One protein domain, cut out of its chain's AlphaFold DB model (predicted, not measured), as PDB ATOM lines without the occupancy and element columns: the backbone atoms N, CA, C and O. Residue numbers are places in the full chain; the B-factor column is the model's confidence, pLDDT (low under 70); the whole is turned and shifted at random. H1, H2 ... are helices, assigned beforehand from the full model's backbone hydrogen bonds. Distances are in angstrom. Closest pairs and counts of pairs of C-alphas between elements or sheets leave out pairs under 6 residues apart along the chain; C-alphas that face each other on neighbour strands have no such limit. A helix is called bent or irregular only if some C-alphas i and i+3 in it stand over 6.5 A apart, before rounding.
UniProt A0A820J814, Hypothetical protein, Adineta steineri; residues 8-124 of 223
ATOM      1  N   ASP A   8     -15.423   2.332 186.715       98.06
ATOM      2  CA  ASP A   8     -16.675   2.687 186.044       98.06
ATOM      3  C   ASP A   8     -16.465   3.778 184.992       98.06
ATOM      4  O   ASP A   8     -17.072   3.731 183.920       98.06
ATOM      5  N   ARG A   9     -15.552   4.723 185.241       97.94
ATOM      6  CA  ARG A   9     -15.148   5.727 184.244       97.94
ATOM      7  C   ARG A   9     -14.380   5.105 183.083       97.94
ATOM      8  O   ARG A   9     -14.627   5.484 181.938       97.94
ATOM      9  N   LEU A  10     -13.494   4.148 183.359       98.00
ATOM     10  CA  LEU A  10     -12.800   3.381 182.321       98.00
ATOM     11  C   LEU A  10     -13.792   2.582 181.470       98.00
ATOM     12  O   LEU A  10     -13.740   2.647 180.242       98.00
ATOM     13  N   LEU A  11     -14.742   1.894 182.108       98.19
ATOM     14  CA  LEU A  11     -15.796   1.155 181.417       98.19
ATOM     15  C   LEU A  11     -16.676   2.080 180.569       98.19
ATOM     16  O   LEU A  11     -16.984   1.745 179.427       98.19
ATOM     17  N   TRP A  12     -17.064   3.239 181.105       98.00
ATOM     18  CA  TRP A  12     -17.841   4.240 180.374       98.00
ATOM     19  C   TRP A  12     -17.108   4.716 179.118       98.00
ATOM     20  O   TRP A  12     -17.705   4.726 178.043       98.00
ATOM     21  N   ALA A  13     -15.823   5.064 179.231       97.19
ATOM     22  CA  ALA A  13     -15.035   5.542 178.100       97.19
ATOM     23  C   ALA A  13     -14.841   4.446 177.040       97.19
ATOM     24  O   ALA A  13     -15.090   4.681 175.857       97.19
ATOM     25  N   TRP A  14     -14.454   3.242 177.472       97.44
ATOM     26  CA  TRP A  14     -14.265   2.088 176.593       97.44
ATOM     27  C   TRP A  14     -15.549   1.737 175.844       97.44
ATOM     28  O   TRP A  14     -15.551   1.612 174.619       97.44
ATOM     29  N   LYS A  15     -16.666   1.637 176.569       96.88
ATOM     30  CA  LYS A  15     -17.962   1.317 175.975       96.88
ATOM     31  C   LYS A  15     -18.440   2.434 175.050       96.88
ATOM     32  O   LYS A  15     -18.865   2.144 173.941       96.88
ATOM     33  N   GLY A  16     -18.325   3.693 175.476       95.81
ATOM     34  CA  GLY A  16     -18.731   4.850 174.681       95.81
ATOM     35  C   GLY A  16     -18.011   4.916 173.335       95.81
ATOM     36  O   GLY A  16     -18.651   5.152 172.316       95.81
ATOM     37  N   TRP A  17     -16.707   4.626 173.306       94.44
ATOM     38  CA  TRP A  17     -15.950   4.531 172.054       94.44
ATOM     39  C   TRP A  17     -16.486   3.431 171.125       94.44
ATOM     40  O   TRP A  17     -16.749   3.684 169.949       94.44
ATOM     41  N   HIS A  18     -16.700   2.219 171.641       93.31
ATOM     42  CA  HIS A  18     -17.206   1.102 170.834       93.31
ATOM     43  C   HIS A  18     -18.641   1.344 170.339       93.31
ATOM     44  O   HIS A  18     -18.952   1.047 169.181       93.31
ATOM     45  N   ASP A  19     -19.491   1.931 171.184       93.56
ATOM     46  CA  ASP A  19     -20.880   2.239 170.854       93.56
ATOM     47  C   ASP A  19     -20.979   3.335 169.780       93.56
ATOM     48  O   ASP A  19     -21.755   3.197 168.830       93.56
ATOM     49  N   GLU A  20     -20.174   4.398 169.894       92.25
ATOM     50  CA  GLU A  20     -20.263   5.570 169.017       92.25
ATOM     51  C   GLU A  20     -19.427   5.473 167.740       92.25
ATOM     52  O   GLU A  20     -19.816   6.066 166.728       92.25
ATOM     53  N   CYS A  21     -18.307   4.750 167.766       89.19
ATOM     54  CA  CYS A  21     -17.415   4.585 166.619       89.19
ATOM     55  C   CYS A  21     -17.576   3.199 165.985       89.19
ATOM     56  O   CYS A  21     -17.916   3.101 164.806       89.19
ATOM     57  N   GLY A  22     -17.403   2.126 166.764       86.94
ATOM     58  CA  GLY A  22     -17.375   0.749 166.252       86.94
ATOM     59  C   GLY A  22     -18.661   0.337 165.526       86.94
ATOM     60  O   GLY A  22     -18.617  -0.129 164.385       86.94
ATOM     61  N   ASN A  23     -19.824   0.586 166.137       87.50
ATOM     62  CA  ASN A  23     -21.116   0.214 165.544       87.50
ATOM     63  C   ASN A  23     -21.392   0.911 164.203       87.50
ATOM     64  O   ASN A  23     -22.002   0.317 163.312       87.50
ATOM     65  N   LYS A  24     -20.933   2.159 164.043       91.31
ATOM     66  CA  LYS A  24     -21.129   2.942 162.813       91.31
ATOM     67  C   LYS A  24     -20.215   2.477 161.678       91.31
ATOM     68  O   LYS A  24     -20.596   2.600 160.518       91.31
ATOM     69  N   VAL A  25     -19.050   1.911 162.002       94.38
ATOM     70  CA  VAL A  25     -18.083   1.399 161.016       94.38
ATOM     71  C   VAL A  25     -18.513   0.050 160.437       94.38
ATOM     72  O   VAL A  25     -18.234  -0.223 159.274       94.38
ATOM     73  N   ARG A  26     -19.252  -0.775 161.193       93.06
ATOM     74  CA  ARG A  26     -19.645  -2.136 160.780       93.06
ATOM     75  C   ARG A  26     -20.188  -2.260 159.341       93.06
ATOM     76  O   ARG A  26     -19.681  -3.124 158.630       93.06
ATOM     77  N   PRO A  27     -21.207  -1.497 158.887       95.25
ATOM     78  CA  PRO A  27     -21.727  -1.657 157.525       95.25
ATOM     79  C   PRO A  27     -20.683  -1.321 156.452       95.25
ATOM     80  O   PRO A  27     -20.576  -2.052 155.474       95.25
ATOM     81  N   VAL A  28     -19.880  -0.277 156.674       96.62
ATOM     82  CA  VAL A  28     -18.819   0.137 155.744       96.62
ATOM     83  C   VAL A  28     -17.686  -0.890 155.721       96.62
ATOM     84  O   VAL A  28     -17.146  -1.173 154.661       96.62
ATOM     85  N   TYR A  29     -17.357  -1.498 156.864       96.50
ATOM     86  CA  TYR A  29     -16.317  -2.525 156.947       96.50
ATOM     87  C   TYR A  29     -16.685  -3.799 156.175       96.50
ATOM     88  O   TYR A  29     -15.822  -4.411 155.555       96.50
ATOM     89  N   LEU A  30     -17.963  -4.196 156.178       96.75
ATOM     90  CA  LEU A  30     -18.423  -5.345 155.389       96.75
ATOM     91  C   LEU A  30     -18.269  -5.087 153.887       96.75
ATOM     92  O   LEU A  30     -17.701  -5.914 153.183       96.75
ATOM     93  N   GLU A  31     -18.710  -3.917 153.418       97.44
ATOM     94  CA  GLU A  31     -18.536  -3.519 152.017       97.44
ATOM     95  C   GLU A  31     -17.051  -3.401 151.641       97.44
ATOM     96  O   GLU A  31     -16.638  -3.878 150.588       97.44
ATOM     97  N   TYR A  32     -16.229  -2.833 152.527       97.25
ATOM     98  CA  TYR A  32     -14.777  -2.754 152.370       97.25
ATOM     99  C   TYR A  32     -14.140  -4.136 152.171       97.25
ATOM    100  O   TYR A  32     -13.381  -4.324 151.221       97.25
ATOM    101  N   VAL A  33     -14.485  -5.120 153.009       97.62
ATOM    102  CA  VAL A  33     -13.969  -6.495 152.892       97.62
ATOM    103  C   VAL A  33     -14.411  -7.148 151.581       97.62
ATOM    104  O   VAL A  33     -13.603  -7.824 150.941       97.62
ATOM    105  N   ASP A  34     -15.660  -6.945 151.154       97.94
ATOM    106  CA  ASP A  34     -16.161  -7.491 149.888       97.94
ATOM    107  C   ASP A  34     -15.420  -6.891 148.682       97.94
ATOM    108  O   ASP A  34     -15.001  -7.622 147.780       97.94
ATOM    109  N   LEU A  35     -15.225  -5.568 148.679       98.25
ATOM    110  CA  LEU A  35     -14.527  -4.857 147.607       98.25
ATOM    111  C   LEU A  35     -13.057  -5.264 147.516       98.25
ATOM    112  O   LEU A  35     -12.582  -5.559 146.421       98.25
ATOM    113  N   LEU A  36     -12.353  -5.336 148.645       97.94
ATOM    114  CA  LEU A  36     -10.943  -5.720 148.647       97.94
ATOM    115  C   LEU A  36     -10.724  -7.192 148.294       97.94
ATOM    116  O   LEU A  36      -9.777  -7.516 147.588       97.94
ATOM    117  N   ASN A  37     -11.616  -8.098 148.708       97.81
ATOM    118  CA  ASN A  37     -11.535  -9.489 148.253       97.81
ATOM    119  C   ASN A  37     -11.833  -9.631 146.759       97.81
ATOM    120  O   ASN A  37     -11.297 -10.530 146.111       97.81
ATOM    121  N   LYS A  38     -12.706  -8.784 146.204       98.00
ATOM    122  CA  LYS A  38     -12.939  -8.750 144.760       98.00
ATOM    123  C   LYS A  38     -11.677  -8.296 144.020       98.00
ATOM    124  O   LYS A  38     -11.294  -8.965 143.067       98.00
ATOM    125  N   ASP A  39     -11.043  -7.217 144.474       97.88
ATOM    126  CA  ASP A  39      -9.782  -6.721 143.911       97.88
ATOM    127  C   ASP A  39      -8.669  -7.781 143.985       97.88
ATOM    128  O   ASP A  39      -8.057  -8.109 142.970       97.88
ATOM    129  N   ALA A  40      -8.493  -8.426 145.142       96.44
ATOM    130  CA  ALA A  40      -7.525  -9.509 145.308       96.44
ATOM    131  C   ALA A  40      -7.762 -10.658 144.306       96.44
ATOM    132  O   ALA A  40      -6.834 -11.111 143.638       96.44
ATOM    133  N   LYS A  41      -9.021 -11.070 144.108       97.00
ATOM    134  CA  LYS A  41      -9.380 -12.105 143.121       97.00
ATOM    135  C   LYS A  41      -9.125 -11.690 141.679       97.00
ATOM    136  O   LYS A  41      -8.709 -12.523 140.876       97.00
ATOM    137  N   GLU A  42      -9.369 -10.428 141.334       97.75
ATOM    138  CA  GLU A  42      -9.063  -9.895 139.999       97.75
ATOM    139  C   GLU A  42      -7.548  -9.847 139.731       97.75
ATOM    140  O   GLU A  42      -7.134 -10.003 138.581       97.75
ATOM    141  N   ASN A  43      -6.731  -9.735 140.782       96.06
ATOM    142  CA  ASN A  43      -5.268  -9.798 140.718       96.06
ATOM    143  C   ASN A  43      -4.691 -11.218 140.901       96.06
ATOM    144  O   ASN A  43      -3.476 -11.391 140.889       96.06
ATOM    145  N   GLY A  44      -5.539 -12.250 140.995       94.19
ATOM    146  CA  GLY A  44      -5.113 -13.654 141.006       94.19
ATOM    147  C   GLY A  44      -4.877 -14.273 142.386       94.19
ATOM    148  O   GLY A  44      -4.379 -15.395 142.446       94.19
ATOM    149  N   TYR A  45      -5.260 -13.594 143.469       93.31
ATOM    150  CA  TYR A  45      -5.221 -14.132 144.834       93.31
ATOM    151  C   TYR A  45      -6.558 -14.772 145.227       93.31
ATOM    152  O   TYR A  45      -7.622 -14.384 144.741       93.31
ATOM    153  N   ASP A  46      -6.532 -15.721 146.162       92.12
ATOM    154  CA  ASP A  46      -7.755 -16.360 146.669       92.12
ATOM    155  C   ASP A  46      -8.564 -15.420 147.586       92.12
ATOM    156  O   ASP A  46      -9.808 -15.430 147.578       92.12
ATOM    157  N   SER A  47      -7.865 -14.569 148.341       93.19
ATOM    158  CA  SER A  47      -8.430 -13.574 149.251       93.19
ATOM    159  C   SER A  47      -7.505 -12.366 149.441       93.19
ATOM    160  O   SER A  47      -6.331 -12.395 149.076       93.19
ATOM    161  N   LEU A  48      -8.027 -11.307 150.071       94.00
ATOM    162  CA  LEU A  48      -7.216 -10.172 150.526       94.00
ATOM    163  C   LEU A  48      -6.101 -10.609 151.490       94.00
ATOM    164  O   LEU A  48      -5.014 -10.045 151.460       94.00
ATOM    165  N   ALA A  49      -6.361 -11.609 152.338       92.50
ATOM    166  CA  ALA A  49      -5.366 -12.100 153.286       92.50
ATOM    167  C   ALA A  49      -4.172 -12.737 152.560       92.50
ATOM    168  O   ALA A  49      -3.032 -12.465 152.922       92.50
ATOM    169  N   ASP A  50      -4.424 -13.512 151.499       90.81
ATOM    170  CA  ASP A  50      -3.353 -14.098 150.686       90.81
ATOM    171  C   ASP A  50      -2.534 -13.018 149.968       90.81
ATOM    172  O   ASP A  50      -1.313 -13.131 149.896       90.81
ATOM    173  N   ASN A  51      -3.187 -11.948 149.497       92.25
ATOM    174  CA  ASN A  51      -2.493 -10.800 148.913       92.25
ATOM    175  C   ASN A  51      -1.585 -10.085 149.931       92.25
ATOM    176  O   ASN A  51      -0.445  -9.779 149.603       92.25
ATOM    177  N   TRP A  52      -2.040  -9.861 151.168       93.25
ATOM    178  CA  TRP A  52      -1.211  -9.235 152.210       93.25
ATOM    179  C   TRP A  52      -0.024 -10.099 152.640       93.25
ATOM    180  O   TRP A  52       1.055  -9.580 152.908       93.25
ATOM    181  N   ILE A  53      -0.209 -11.417 152.719       92.69
ATOM    182  CA  ILE A  53       0.850 -12.337 153.155       92.69
ATOM    183  C   ILE A  53       1.949 -12.487 152.089       92.69
ATOM    184  O   ILE A  53       3.079 -12.848 152.426       92.69
ATOM    185  N   GLU A  54       1.664 -12.185 150.818       90.25
ATOM    186  CA  GLU A  54       2.658 -12.270 149.741       90.25
ATOM    187  C   GLU A  54       3.899 -11.402 149.997       90.25
ATOM    188  O   GLU A  54       4.994 -11.809 149.618       90.25
ATOM    189  N   GLU A  55       3.772 -10.276 150.711       89.44
ATOM    190  CA  GLU A  55       4.905  -9.399 151.056       89.44
ATOM    191  C   GLU A  55       6.031 -10.122 151.819       89.44
ATOM    192  O   GLU A  55       7.180  -9.683 151.799       89.44
ATOM    193  N   TYR A  56       5.725 -11.248 152.468       91.75
ATOM    194  CA  TYR A  56       6.701 -12.067 153.188       91.75
ATOM    195  C   TYR A  56       7.403 -13.110 152.305       91.75
ATOM    196  O   TYR A  56       8.295 -13.809 152.786       91.75
ATOM    197  N   GLU A  57       6.991 -13.259 151.040       88.75
ATOM    198  CA  GLU A  57       7.566 -14.168 150.036       88.75
ATOM    199  C   GLU A  57       7.692 -15.640 150.499       88.75
ATOM    200  O   GLU A  57       8.498 -16.412 149.977       88.75
ATOM    201  N   MET A  58       6.855 -16.078 151.451       84.88
ATOM    202  CA  MET A  58       6.900 -17.427 152.051       84.88
ATOM    203  C   MET A  58       6.255 -18.524 151.178       84.88
ATOM    204  O   MET A  58       5.921 -19.604 151.657       84.88
ATOM    205  N   GLY A  59       6.062 -18.269 149.881       70.50
ATOM    206  CA  GLY A  59       5.596 -19.235 148.878       70.50
ATOM    207  C   GLY A  59       4.117 -19.650 148.959       70.50
ATOM    208  O   GLY A  59       3.484 -19.796 147.915       70.50
ATOM    209  N   ASN A  60       3.549 -19.856 150.151       72.25
ATOM    210  CA  ASN A  60       2.111 -20.058 150.367       72.25
ATOM    211  C   ASN A  60       1.672 -19.548 151.753       72.25
ATOM    212  O   ASN A  60       2.463 -19.526 152.698       72.25
ATOM    213  N   SER A  61       0.393 -19.187 151.888       81.69
ATOM    214  CA  SER A  61      -0.176 -18.660 153.138       81.69
ATOM    215  C   SER A  61      -0.118 -19.656 154.300       81.69
ATOM    216  O   SER A  61       0.050 -19.254 155.448       81.69
ATOM    217  N   THR A  62      -0.147 -20.963 154.023       87.50
ATOM    218  CA  THR A  62      -0.054 -22.006 155.057       87.50
ATOM    219  C   THR A  62       1.303 -22.019 155.765       87.50
ATOM    220  O   THR A  62       1.358 -22.267 156.969       87.50
ATOM    221  N   GLU A  63       2.412 -21.782 155.062       89.75
ATOM    222  CA  GLU A  63       3.733 -21.707 155.696       89.75
ATOM    223  C   GLU A  63       3.811 -20.507 156.643       89.75
ATOM    224  O   GLU A  63       4.168 -20.681 157.808       89.75
ATOM    225  N   PHE A  64       3.371 -19.333 156.182       92.50
ATOM    226  CA  PHE A  64       3.279 -18.127 157.004       92.50
ATOM    227  C   PHE A  64       2.432 -18.352 158.266       92.50
ATOM    228  O   PHE A  64       2.912 -18.131 159.380       92.50
ATOM    229  N   GLU A  65       1.203 -18.858 158.118       92.69
ATOM    230  CA  GLU A  65       0.297 -19.133 159.243       92.69
ATOM    231  C   GLU A  65       0.917 -20.103 160.257       92.69
ATOM    232  O   GLU A  65       0.897 -19.838 161.460       92.69
ATOM    233  N   ASN A  66       1.537 -21.191 159.789       94.81
ATOM    234  CA  ASN A  66       2.200 -22.157 160.666       94.81
ATOM    235  C   ASN A  66       3.391 -21.546 161.416       94.81
ATOM    236  O   ASN A  66       3.608 -21.867 162.589       94.81
ATOM    237  N   THR A  67       4.169 -20.680 160.761       95.06
ATOM    238  CA  THR A  67       5.280 -19.966 161.398       95.06
ATOM    239  C   THR A  67       4.774 -19.038 162.500       95.06
ATOM    240  O   THR A  67       5.297 -19.093 163.617       95.06
ATOM    241  N   ILE A  68       3.730 -18.244 162.238       95.50
ATOM    242  CA  ILE A  68       3.118 -17.363 163.245       95.50
ATOM    243  C   ILE A  68       2.535 -18.174 164.410       95.50
ATOM    244  O   ILE A  68       2.795 -17.853 165.573       95.50
ATOM    245  N   ASP A  69       1.826 -19.267 164.124       97.12
ATOM    246  CA  ASP A  69       1.285 -20.174 165.140       97.12
ATOM    247  C   ASP A  69       2.378 -20.759 166.038       97.12
ATOM    248  O   ASP A  69       2.182 -20.918 167.249       97.12
ATOM    249  N   GLN A  70       3.529 -21.110 165.462       98.12
ATOM    250  CA  GLN A  70       4.650 -21.644 166.227       98.12
ATOM    251  C   GLN A  70       5.280 -20.569 167.119       98.12
ATOM    252  O   GLN A  70       5.480 -20.817 168.307       98.12
ATOM    253  N   ILE A  71       5.504 -19.362 166.591       98.19
ATOM    254  CA  ILE A  71       6.012 -18.224 167.373       98.19
ATOM    255  C   ILE A  71       5.065 -17.914 168.542       98.19
ATOM    256  O   ILE A  71       5.509 -17.747 169.681       98.19
ATOM    257  N   LEU A  72       3.751 -17.902 168.296       98.06
ATOM    258  CA  LEU A  72       2.758 -17.663 169.340       98.06
ATOM    259  C   LEU A  72       2.799 -18.750 170.425       98.06
ATOM    260  O   LEU A  72       2.746 -18.426 171.615       98.06
ATOM    261  N   LYS A  73       2.934 -20.028 170.043       98.44
ATOM    262  CA  LYS A  73       3.094 -21.147 170.992       98.44
ATOM    263  C   LYS A  73       4.350 -20.996 171.845       98.44
ATOM    264  O   LYS A  73       4.281 -21.252 173.047       98.44
ATOM    265  N   ASP A  74       5.454 -20.555 171.253       98.50
ATOM    266  CA  ASP A  74       6.731 -20.389 171.953       98.50
ATOM    267  C   ASP A  74       6.689 -19.223 172.960       98.50
ATOM    268  O   ASP A  74       7.267 -19.318 174.046       98.50
ATOM    269  N   ILE A  75       5.945 -18.152 172.655       98.38
ATOM    270  CA  ILE A  75       5.765 -16.985 173.542       98.38
ATOM    271  C   ILE A  75       4.716 -17.247 174.638       98.38
ATOM    272  O   ILE A  75       4.789 -16.671 175.731       98.38
ATOM    273  N   MET A  76       3.746 -18.133 174.392       98.19
ATOM    274  CA  MET A  76       2.594 -18.349 175.272       98.19
ATOM    275  C   MET A  76       2.943 -18.661 176.742       98.19
ATOM    276  O   MET A  76       2.258 -18.133 177.624       98.19
ATOM    277  N   PRO A  77       3.983 -19.456 177.073       98.50
ATOM    278  CA  PRO A  77       4.374 -19.682 178.463       98.50
ATOM    279  C   PRO A  77       4.767 -18.393 179.195       98.50
ATOM    280  O   PRO A  77       4.373 -18.206 180.348       98.50
ATOM    281  N   LEU A  78       5.495 -17.491 178.527       98.44
ATOM    282  CA  LEU A  78       5.871 -16.188 179.080       98.44
ATOM    283  C   LEU A  78       4.638 -15.297 179.244       98.44
ATOM    284  O   LEU A  78       4.400 -14.771 180.334       98.44
ATOM    285  N   TYR A  79       3.822 -15.183 178.191       98.06
ATOM    286  CA  TYR A  79       2.598 -14.381 178.223       98.06
ATOM    287  C   TYR A  79       1.641 -14.848 179.324       98.06
ATOM    288  O   TYR A  79       1.107 -14.033 180.068       98.06
ATOM    289  N   THR A  80       1.474 -16.160 179.504       98.00
ATOM    290  CA  THR A  80       0.580 -16.718 180.529       98.00
ATOM    291  C   THR A  80       1.040 -16.354 181.942       98.00
ATOM    292  O   THR A  80       0.211 -16.014 182.790       98.00
ATOM    293  N   GLN A  81       2.351 -16.390 182.208       98.12
ATOM    294  CA  GLN A  81       2.904 -15.971 183.500       98.12
ATOM    295  C   GLN A  81       2.739 -14.464 183.725       98.12
ATOM    296  O   GLN A  81       2.280 -14.060 184.796       98.12
ATOM    297  N   LEU A  82       3.041 -13.644 182.712       97.19
ATOM    298  CA  LEU A  82       2.847 -12.194 182.759       97.19
ATOM    299  C   LEU A  82       1.373 -11.834 182.995       97.19
ATOM    300  O   LEU A  82       1.057 -11.084 183.917       97.19
ATOM    301  N   HIS A  83       0.464 -12.429 182.224       97.56
ATOM    302  CA  HIS A  83      -0.979 -12.264 182.361       97.56
ATOM    303  C   HIS A  83      -1.450 -12.640 183.770       97.56
ATOM    304  O   HIS A  83      -2.175 -11.877 184.404       97.56
ATOM    305  N   ALA A  84      -1.034 -13.798 184.299       97.44
ATOM    306  CA  ALA A  84      -1.415 -14.226 185.645       97.44
ATOM    307  C   ALA A  84      -0.902 -13.264 186.731       97.44
ATOM    308  O   ALA A  84      -1.645 -12.945 187.664       97.44
ATOM    309  N   TYR A  85       0.335 -12.780 186.592       96.75
ATOM    310  CA  TYR A  85       0.928 -11.799 187.496       96.75
ATOM    311  C   TYR A  85       0.149 -10.476 187.488       96.75
ATOM    312  O   TYR A  85      -0.320 -10.027 188.538       96.75
ATOM    313  N   VAL A  86      -0.059  -9.892 186.304       96.81
ATOM    314  CA  VAL A  86      -0.806  -8.639 186.118       96.81
ATOM    315  C   VAL A  86      -2.237  -8.784 186.633       96.81
ATOM    316  O   VAL A  86      -2.694  -7.949 187.415       96.81
ATOM    317  N   ARG A  87      -2.923  -9.887 186.303       97.12
ATOM    318  CA  ARG A  87      -4.271 -10.189 186.805       97.12
ATOM    319  C   ARG A  87      -4.328 -10.194 188.330       97.12
ATOM    320  O   ARG A  87      -5.235  -9.593 188.901       97.12
ATOM    321  N   GLY A  88      -3.361 -10.829 188.998       95.88
ATOM    322  CA  GLY A  88      -3.298 -10.864 190.463       95.88
ATOM    323  C   GLY A  88      -3.176  -9.470 191.091       95.88
ATOM    324  O   GLY A  88      -3.853  -9.164 192.078       95.88
ATOM    325  N   ARG A  89      -2.367  -8.593 190.485       95.50
ATOM    326  CA  ARG A  89      -2.218  -7.194 190.914       95.50
ATOM    327  C   ARG A  89      -3.502  -6.394 190.692       95.50
ATOM    328  O   ARG A  89      -3.996  -5.776 191.634       95.50
ATOM    329  N   LEU A  90      -4.097  -6.486 189.503       95.69
ATOM    330  CA  LEU A  90      -5.349  -5.796 189.171       95.69
ATOM    331  C   LEU A  90      -6.526  -6.266 190.035       95.69
ATOM    332  O   LEU A  90      -7.358  -5.455 190.427       95.69
ATOM    333  N   CYS A  91      -6.571  -7.544 190.409       95.94
ATOM    334  CA  CYS A  91      -7.567  -8.063 191.345       95.94
ATOM    335  C   CYS A  91      -7.490  -7.430 192.733       95.94
ATOM    336  O   CYS A  91      -8.516  -7.203 193.371       95.94
ATOM    337  N   SER A  92      -6.275  -7.127 193.190       94.25
ATOM    338  CA  SER A  92      -6.069  -6.429 194.461       94.25
ATOM    339  C   SER A  92      -6.532  -4.970 194.376       94.25
ATOM    340  O   SER A  92      -7.043  -4.431 195.354       94.25
ATOM    341  N   MET A  93      -6.387  -4.339 193.206       93.81
ATOM    342  CA  MET A  93      -6.824  -2.960 192.962       93.81
ATOM    343  C   MET A  93      -8.335  -2.823 192.767       93.81
ATOM    344  O   MET A  93      -8.924  -1.840 193.208       93.81
ATOM    345  N   TYR A  94      -8.966  -3.804 192.121       95.75
ATOM    346  CA  TYR A  94     -10.387  -3.802 191.779       95.75
ATOM    347  C   TYR A  94     -11.124  -4.967 192.460       95.75
ATOM    348  O   TYR A  94     -11.636  -5.866 191.779       95.75
ATOM    349  N   PRO A  95     -11.200  -4.978 193.804       94.81
ATOM    350  CA  PRO A  95     -11.775  -6.094 194.540       94.81
ATOM    351  C   PRO A  95     -13.241  -6.314 194.149       94.81
ATOM    352  O   PRO A  95     -14.043  -5.380 194.134       94.81
ATOM    353  N   ASN A  96     -13.594  -7.568 193.855       94.56
ATOM    354  CA  ASN A  96     -14.942  -8.004 193.461       94.56
ATOM    355  C   ASN A  96     -15.497  -7.364 192.172       94.56
ATOM    356  O   ASN A  96     -16.706  -7.398 191.949       94.56
ATOM    357  N   ARG A  97     -14.647  -6.780 191.316       97.00
ATOM    358  CA  ARG A  97     -15.082  -6.189 190.035       97.00
ATOM    359  C   ARG A  97     -15.014  -7.165 188.857       97.00
ATOM    360  O   ARG A  97     -15.694  -6.944 187.862       97.00
ATOM    361  N   PHE A  98     -14.202  -8.217 188.951       95.81
ATOM    362  CA  PHE A  98     -14.072  -9.267 187.938       95.81
ATOM    363  C   PHE A  98     -13.534 -10.570 188.555       95.81
ATOM    364  O   PHE A  98     -13.095 -10.582 189.705       95.81
ATOM    365  N   ASP A  99     -13.596 -11.672 187.804       95.69
ATOM    366  CA  ASP A  99     -13.095 -12.979 188.245       95.69
ATOM    367  C   ASP A  99     -11.560 -13.047 188.176       95.69
ATOM    368  O   ASP A  99     -10.964 -13.007 187.099       95.69
ATOM    369  N   CYS A 100     -10.919 -13.223 189.332       95.00
ATOM    370  CA  CYS A 100      -9.463 -13.319 189.463       95.00
ATOM    371  C   CYS A 100      -8.841 -14.590 188.886       95.00
ATOM    372  O   CYS A 100      -7.615 -14.666 188.746       95.00
ATOM    373  N   HIS A 101      -9.662 -15.573 188.528       94.50
ATOM    374  CA  HIS A 101      -9.238 -16.780 187.826       94.50
ATOM    375  C   HIS A 101      -9.617 -16.754 186.334       94.50
ATOM    376  O   HIS A 101      -9.126 -17.590 185.573       94.50
ATOM    377  N   GLY A 102     -10.403 -15.761 185.906       95.44
ATOM    378  CA  GLY A 102     -10.866 -15.555 184.534       95.44
ATOM    379  C   GLY A 102     -10.012 -14.571 183.717       95.44
ATOM    380  O   GLY A 102      -8.899 -14.221 184.122       95.44
ATOM    381  N   PRO A 103     -10.478 -14.142 182.533       97.31
ATOM    382  CA  PRO A 103      -9.787 -13.145 181.714       97.31
ATOM    383  C   PRO A 103      -9.793 -11.755 182.373       97.31
ATOM    384  O   PRO A 103     -10.687 -11.424 183.154       97.31
ATOM    385  N   ILE A 104      -8.805 -10.925 182.032       97.75
ATOM    386  CA  ILE A 104      -8.755  -9.525 182.471       97.75
ATOM    387  C   ILE A 104      -9.744  -8.695 181.626       97.75
ATOM    388  O   ILE A 104      -9.745  -8.826 180.401       97.75
ATOM    389  N   PRO A 105     -10.579  -7.825 182.226       97.81
ATOM    390  CA  PRO A 105     -11.401  -6.888 181.463       97.81
ATOM    391  C   PRO A 105     -10.550  -5.942 180.595       97.81
ATOM    392  O   PRO A 105      -9.637  -5.294 181.095       97.81
ATOM    393  N   ALA A 106     -10.879  -5.800 179.307       97.56
ATOM    394  CA  ALA A 106     -10.071  -5.012 178.363       97.56
ATOM    395  C   ALA A 106      -9.914  -3.527 178.756       97.56
ATOM    396  O   ALA A 106      -8.875  -2.920 178.538       97.56
ATOM    397  N   HIS A 107     -10.924  -2.936 179.397       97.56
ATOM    398  CA  HIS A 107     -10.949  -1.505 179.716       97.56
ATOM    399  C   HIS A 107     -10.027  -1.082 180.877       97.56
ATOM    400  O   HIS A 107      -9.934   0.112 181.153       97.56
ATOM    401  N   ILE A 108      -9.357  -2.013 181.571       96.94
ATOM    402  CA  ILE A 108      -8.497  -1.699 182.732       96.94
ATOM    403  C   ILE A 108      -6.996  -1.887 182.471       96.94
ATOM    404  O   ILE A 108      -6.208  -1.908 183.415       96.94
ATOM    405  N   LEU A 109      -6.595  -2.017 181.205       96.00
ATOM    406  CA  LEU A 109      -5.213  -2.311 180.808       96.00
ATOM    407  C   LEU A 109      -4.427  -1.084 180.314       96.00
ATOM    408  O   LEU A 109      -3.352  -1.233 179.755       96.00
ATOM    409  N   GLY A 110      -4.917   0.135 180.566       92.56
ATOM    410  CA  GLY A 110      -4.202   1.382 180.243       92.56
ATOM    411  C   GLY A 110      -4.455   1.910 178.834       92.56
ATOM    412  O   GLY A 110      -4.669   3.102 178.666       92.56
ATOM    413  N   ASN A 111      -4.614   1.031 177.855       92.44
ATOM    414  CA  ASN A 111      -4.918   1.389 176.471       92.44
ATOM    415  C   ASN A 111      -6.410   1.126 176.123       92.44
ATOM    416  O   ASN A 111      -7.078   0.321 176.775       92.44
ATOM    417  N   MET A 112      -6.970   1.824 175.119       93.00
ATOM    418  CA  MET A 112      -8.375   1.662 174.676       93.00
ATOM    419  C   MET A 112      -8.691   0.244 174.170       93.00
ATOM    420  O   MET A 112      -9.806  -0.250 174.346       93.00
ATOM    421  N   TRP A 113      -7.706  -0.414 173.573       94.88
ATOM    422  CA  TRP A 113      -7.801  -1.729 172.944       94.88
ATOM    423  C   TRP A 113      -7.051  -2.817 173.716       94.88
ATOM    424  O   TRP A 113      -7.131  -3.983 173.342       94.88
ATOM    425  N   ALA A 114      -6.374  -2.454 174.813       95.75
ATOM    426  CA  ALA A 114      -5.541  -3.351 175.612       95.75
ATOM    427  C   ALA A 114      -4.404  -4.035 174.825       95.75
ATOM    428  O   ALA A 114      -3.948  -5.110 175.220       95.75
ATOM    429  N   GLU A 115      -3.955  -3.408 173.735       92.75
ATOM    430  CA  GLU A 115      -2.868  -3.902 172.879       92.75
ATOM    431  C   GLU A 115      -1.495  -3.798 173.562       92.75
ATOM    432  O   GLU A 115      -0.646  -4.667 173.392       92.75
ATOM    433  N   GLU A 116      -1.328  -2.795 174.430       90.31
ATOM    434  CA  GLU A 116      -0.134  -2.547 175.237       90.31
ATOM    435  C   GLU A 116      -0.532  -2.180 176.671       90.31
ATOM    436  O   GLU A 116      -1.565  -1.545 176.899       90.31
ATOM    437  N   TRP A 117       0.258  -2.618 177.663       94.12
ATOM    438  CA  TRP A 117      -0.079  -2.495 179.097       94.12
ATOM    439  C   TRP A 117       0.885  -1.586 179.879       94.12
ATOM    440  O   TRP A 117       0.878  -1.588 181.113       94.12
ATOM    441  N   GLN A 118       1.736  -0.828 179.183       88.75
ATOM    442  CA  GLN A 118       2.798  -0.017 179.794       88.75
ATOM    443  C   GLN A 118       2.272   1.057 180.754       88.75
ATOM    444  O   GLN A 118       2.850   1.252 181.823       88.75
ATOM    445  N   ASP A 119       1.097   1.630 180.488       88.50
ATOM    446  CA  ASP A 119       0.487   2.637 181.371       88.50
ATOM    447  C   ASP A 119       0.050   2.064 182.726       88.50
ATOM    448  O   ASP A 119      -0.211   2.796 183.683       88.50
ATOM    449  N   ARG A 120      -0.017   0.731 182.837       90.50
ATOM    450  CA  ARG A 120      -0.271   0.019 184.096       90.50
ATOM    451  C   ARG A 120       1.006  -0.386 184.819       90.50
ATOM    452  O   ARG A 120       0.912  -0.947 185.909       90.50
ATOM    453  N   LEU A 121       2.195  -0.084 184.289       89.00
ATOM    454  CA  LEU A 121       3.475  -0.514 184.860       89.00
ATOM    455  C   LEU A 121       3.599  -0.153 186.345       89.00
ATOM    456  O   LEU A 121       3.905  -1.019 187.162       89.00
ATOM    457  N   ASN A 122       3.277   1.093 186.710       88.06
ATOM    458  CA  ASN A 122       3.337   1.576 188.098       88.06
ATOM    459  C   ASN A 122       2.392   0.818 189.047       88.06
ATOM    460  O   ASN A 122       2.690   0.664 190.230       88.06
ATOM    461  N   ASP A 123       1.267   0.324 188.532       88.75
ATOM    462  CA  ASP A 123       0.271  -0.424 189.298       88.75
ATOM    463  C   ASP A 123       0.740  -1.867 189.586       88.75
ATOM    464  O   ASP A 123       0.412  -2.478 190.614       88.75
ATOM    465  N   VAL A 124       1.580  -2.407 188.701       91.38
ATOM    466  CA  VAL A 124       2.032  -3.801 188.728       91.38
ATOM    467  C   VAL A 124       3.520  -3.956 189.042       91.38
ATOM    468  O   VAL A 124       4.059  -5.036 188.844       91.38
TER     469      VAL A 124
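Overview. This is residues 8 to 124 of the 223 residues of the protein "Hypothetical protein" of Adineta steineri (UniProt A0A820J814). Two long helices, H1 and H3, each bent partway along, form the two long sides of an open frame with an empty middle. The short helix H2 closes one end, and at the other end residues 94 to 117, a long stretch with no named element, fold back between H3b and H1a and lead to the short H4 beside H3b. The printed part has 117 residues with four named helices, in the order H1, H2, H3, H4, and no named strand; the class is all helix. The whole is loose, with a radius of gyration of the C-alphas of 19.4 A, and its C-alphas span 54 by 37 by 22 A.

Along the chain. H1, residues 8 to 42, is the longest helix by residues. By its hydrogen bonds it was assigned as one helix, but it is bent: C-alphas 24 and 27 are 7.0 A apart. Its arm H1a, residues 8 to 24, begins with C-alpha 8 at (-16.675, 2.687, 186.044) and is 23.7 A long; H1b, residues 27 to 42, is 23.1 A long and ends with C-alpha 42 at (-9.063, -9.895, 139.999). H2 is residues 48 to 56; it is neither bent nor irregular, but only just: C-alphas 52 and 55 are 6.2 A apart. H3, residues 61 to 93, was likewise assigned as one helix by its hydrogen bonds and is bent, with C-alphas 74 and 77 7.0 A apart. Its arms are H3a, residues 61 to 74, 20.1 A, and H3b, residues 77 to 93, 24.8 A. H4, residues 118 to 123, is irregular, with C-alphas 119 and 122 7.4 A apart; C-alpha 123 is at (0.271, -0.424, 189.298).

Arrangement. H1a and H1b stand at a steep tilt of 53 degrees, and H1a touches no helix. H1b touches H2 with residues 36 to 41 alone, the closest C-alphas being those of Asn 37 and Leu 48, 4.9 A apart, at a steep tilt of 61 degrees, the same way. H2 touches H3a, whose residues 61 to 64 alone take part; the closest C-alphas, of Asp 50 and Ser 61, are 6.1 A apart, and the lines are about perpendicular at 73 degrees, only just past steep. H3a and H3b stand at a steep tilt of 57 degrees. H3b and H4 are close but not clearly touching, the closest C-alphas being those of Arg 89 and Asp 123, 7.4 A apart. Among the pairs that are apart are H1a and H3a, and H1b and H3b. Every O i to N i+4 pair is within hydrogen-bond range in H1b, H3a and H3b; in H1a 11 of 13 are, in H2 3 of 5, and in H4 0 of 2, beside 2 of 3 O i to N i+3 pairs.

Size, cuts and confidence. The C-alphas farthest apart are those of Glu 42 and Pro 95, 54.7 A. Residues 19 to 32 of H1 and 68 to 82 of H3 stand free. The links from H1 to H2 and from H2 to H3 are tight, and that from H3 to H4, 24 residues, is long. The printed part has no cut, its mean pLDDT is 94.3, and no printed residue is under 70.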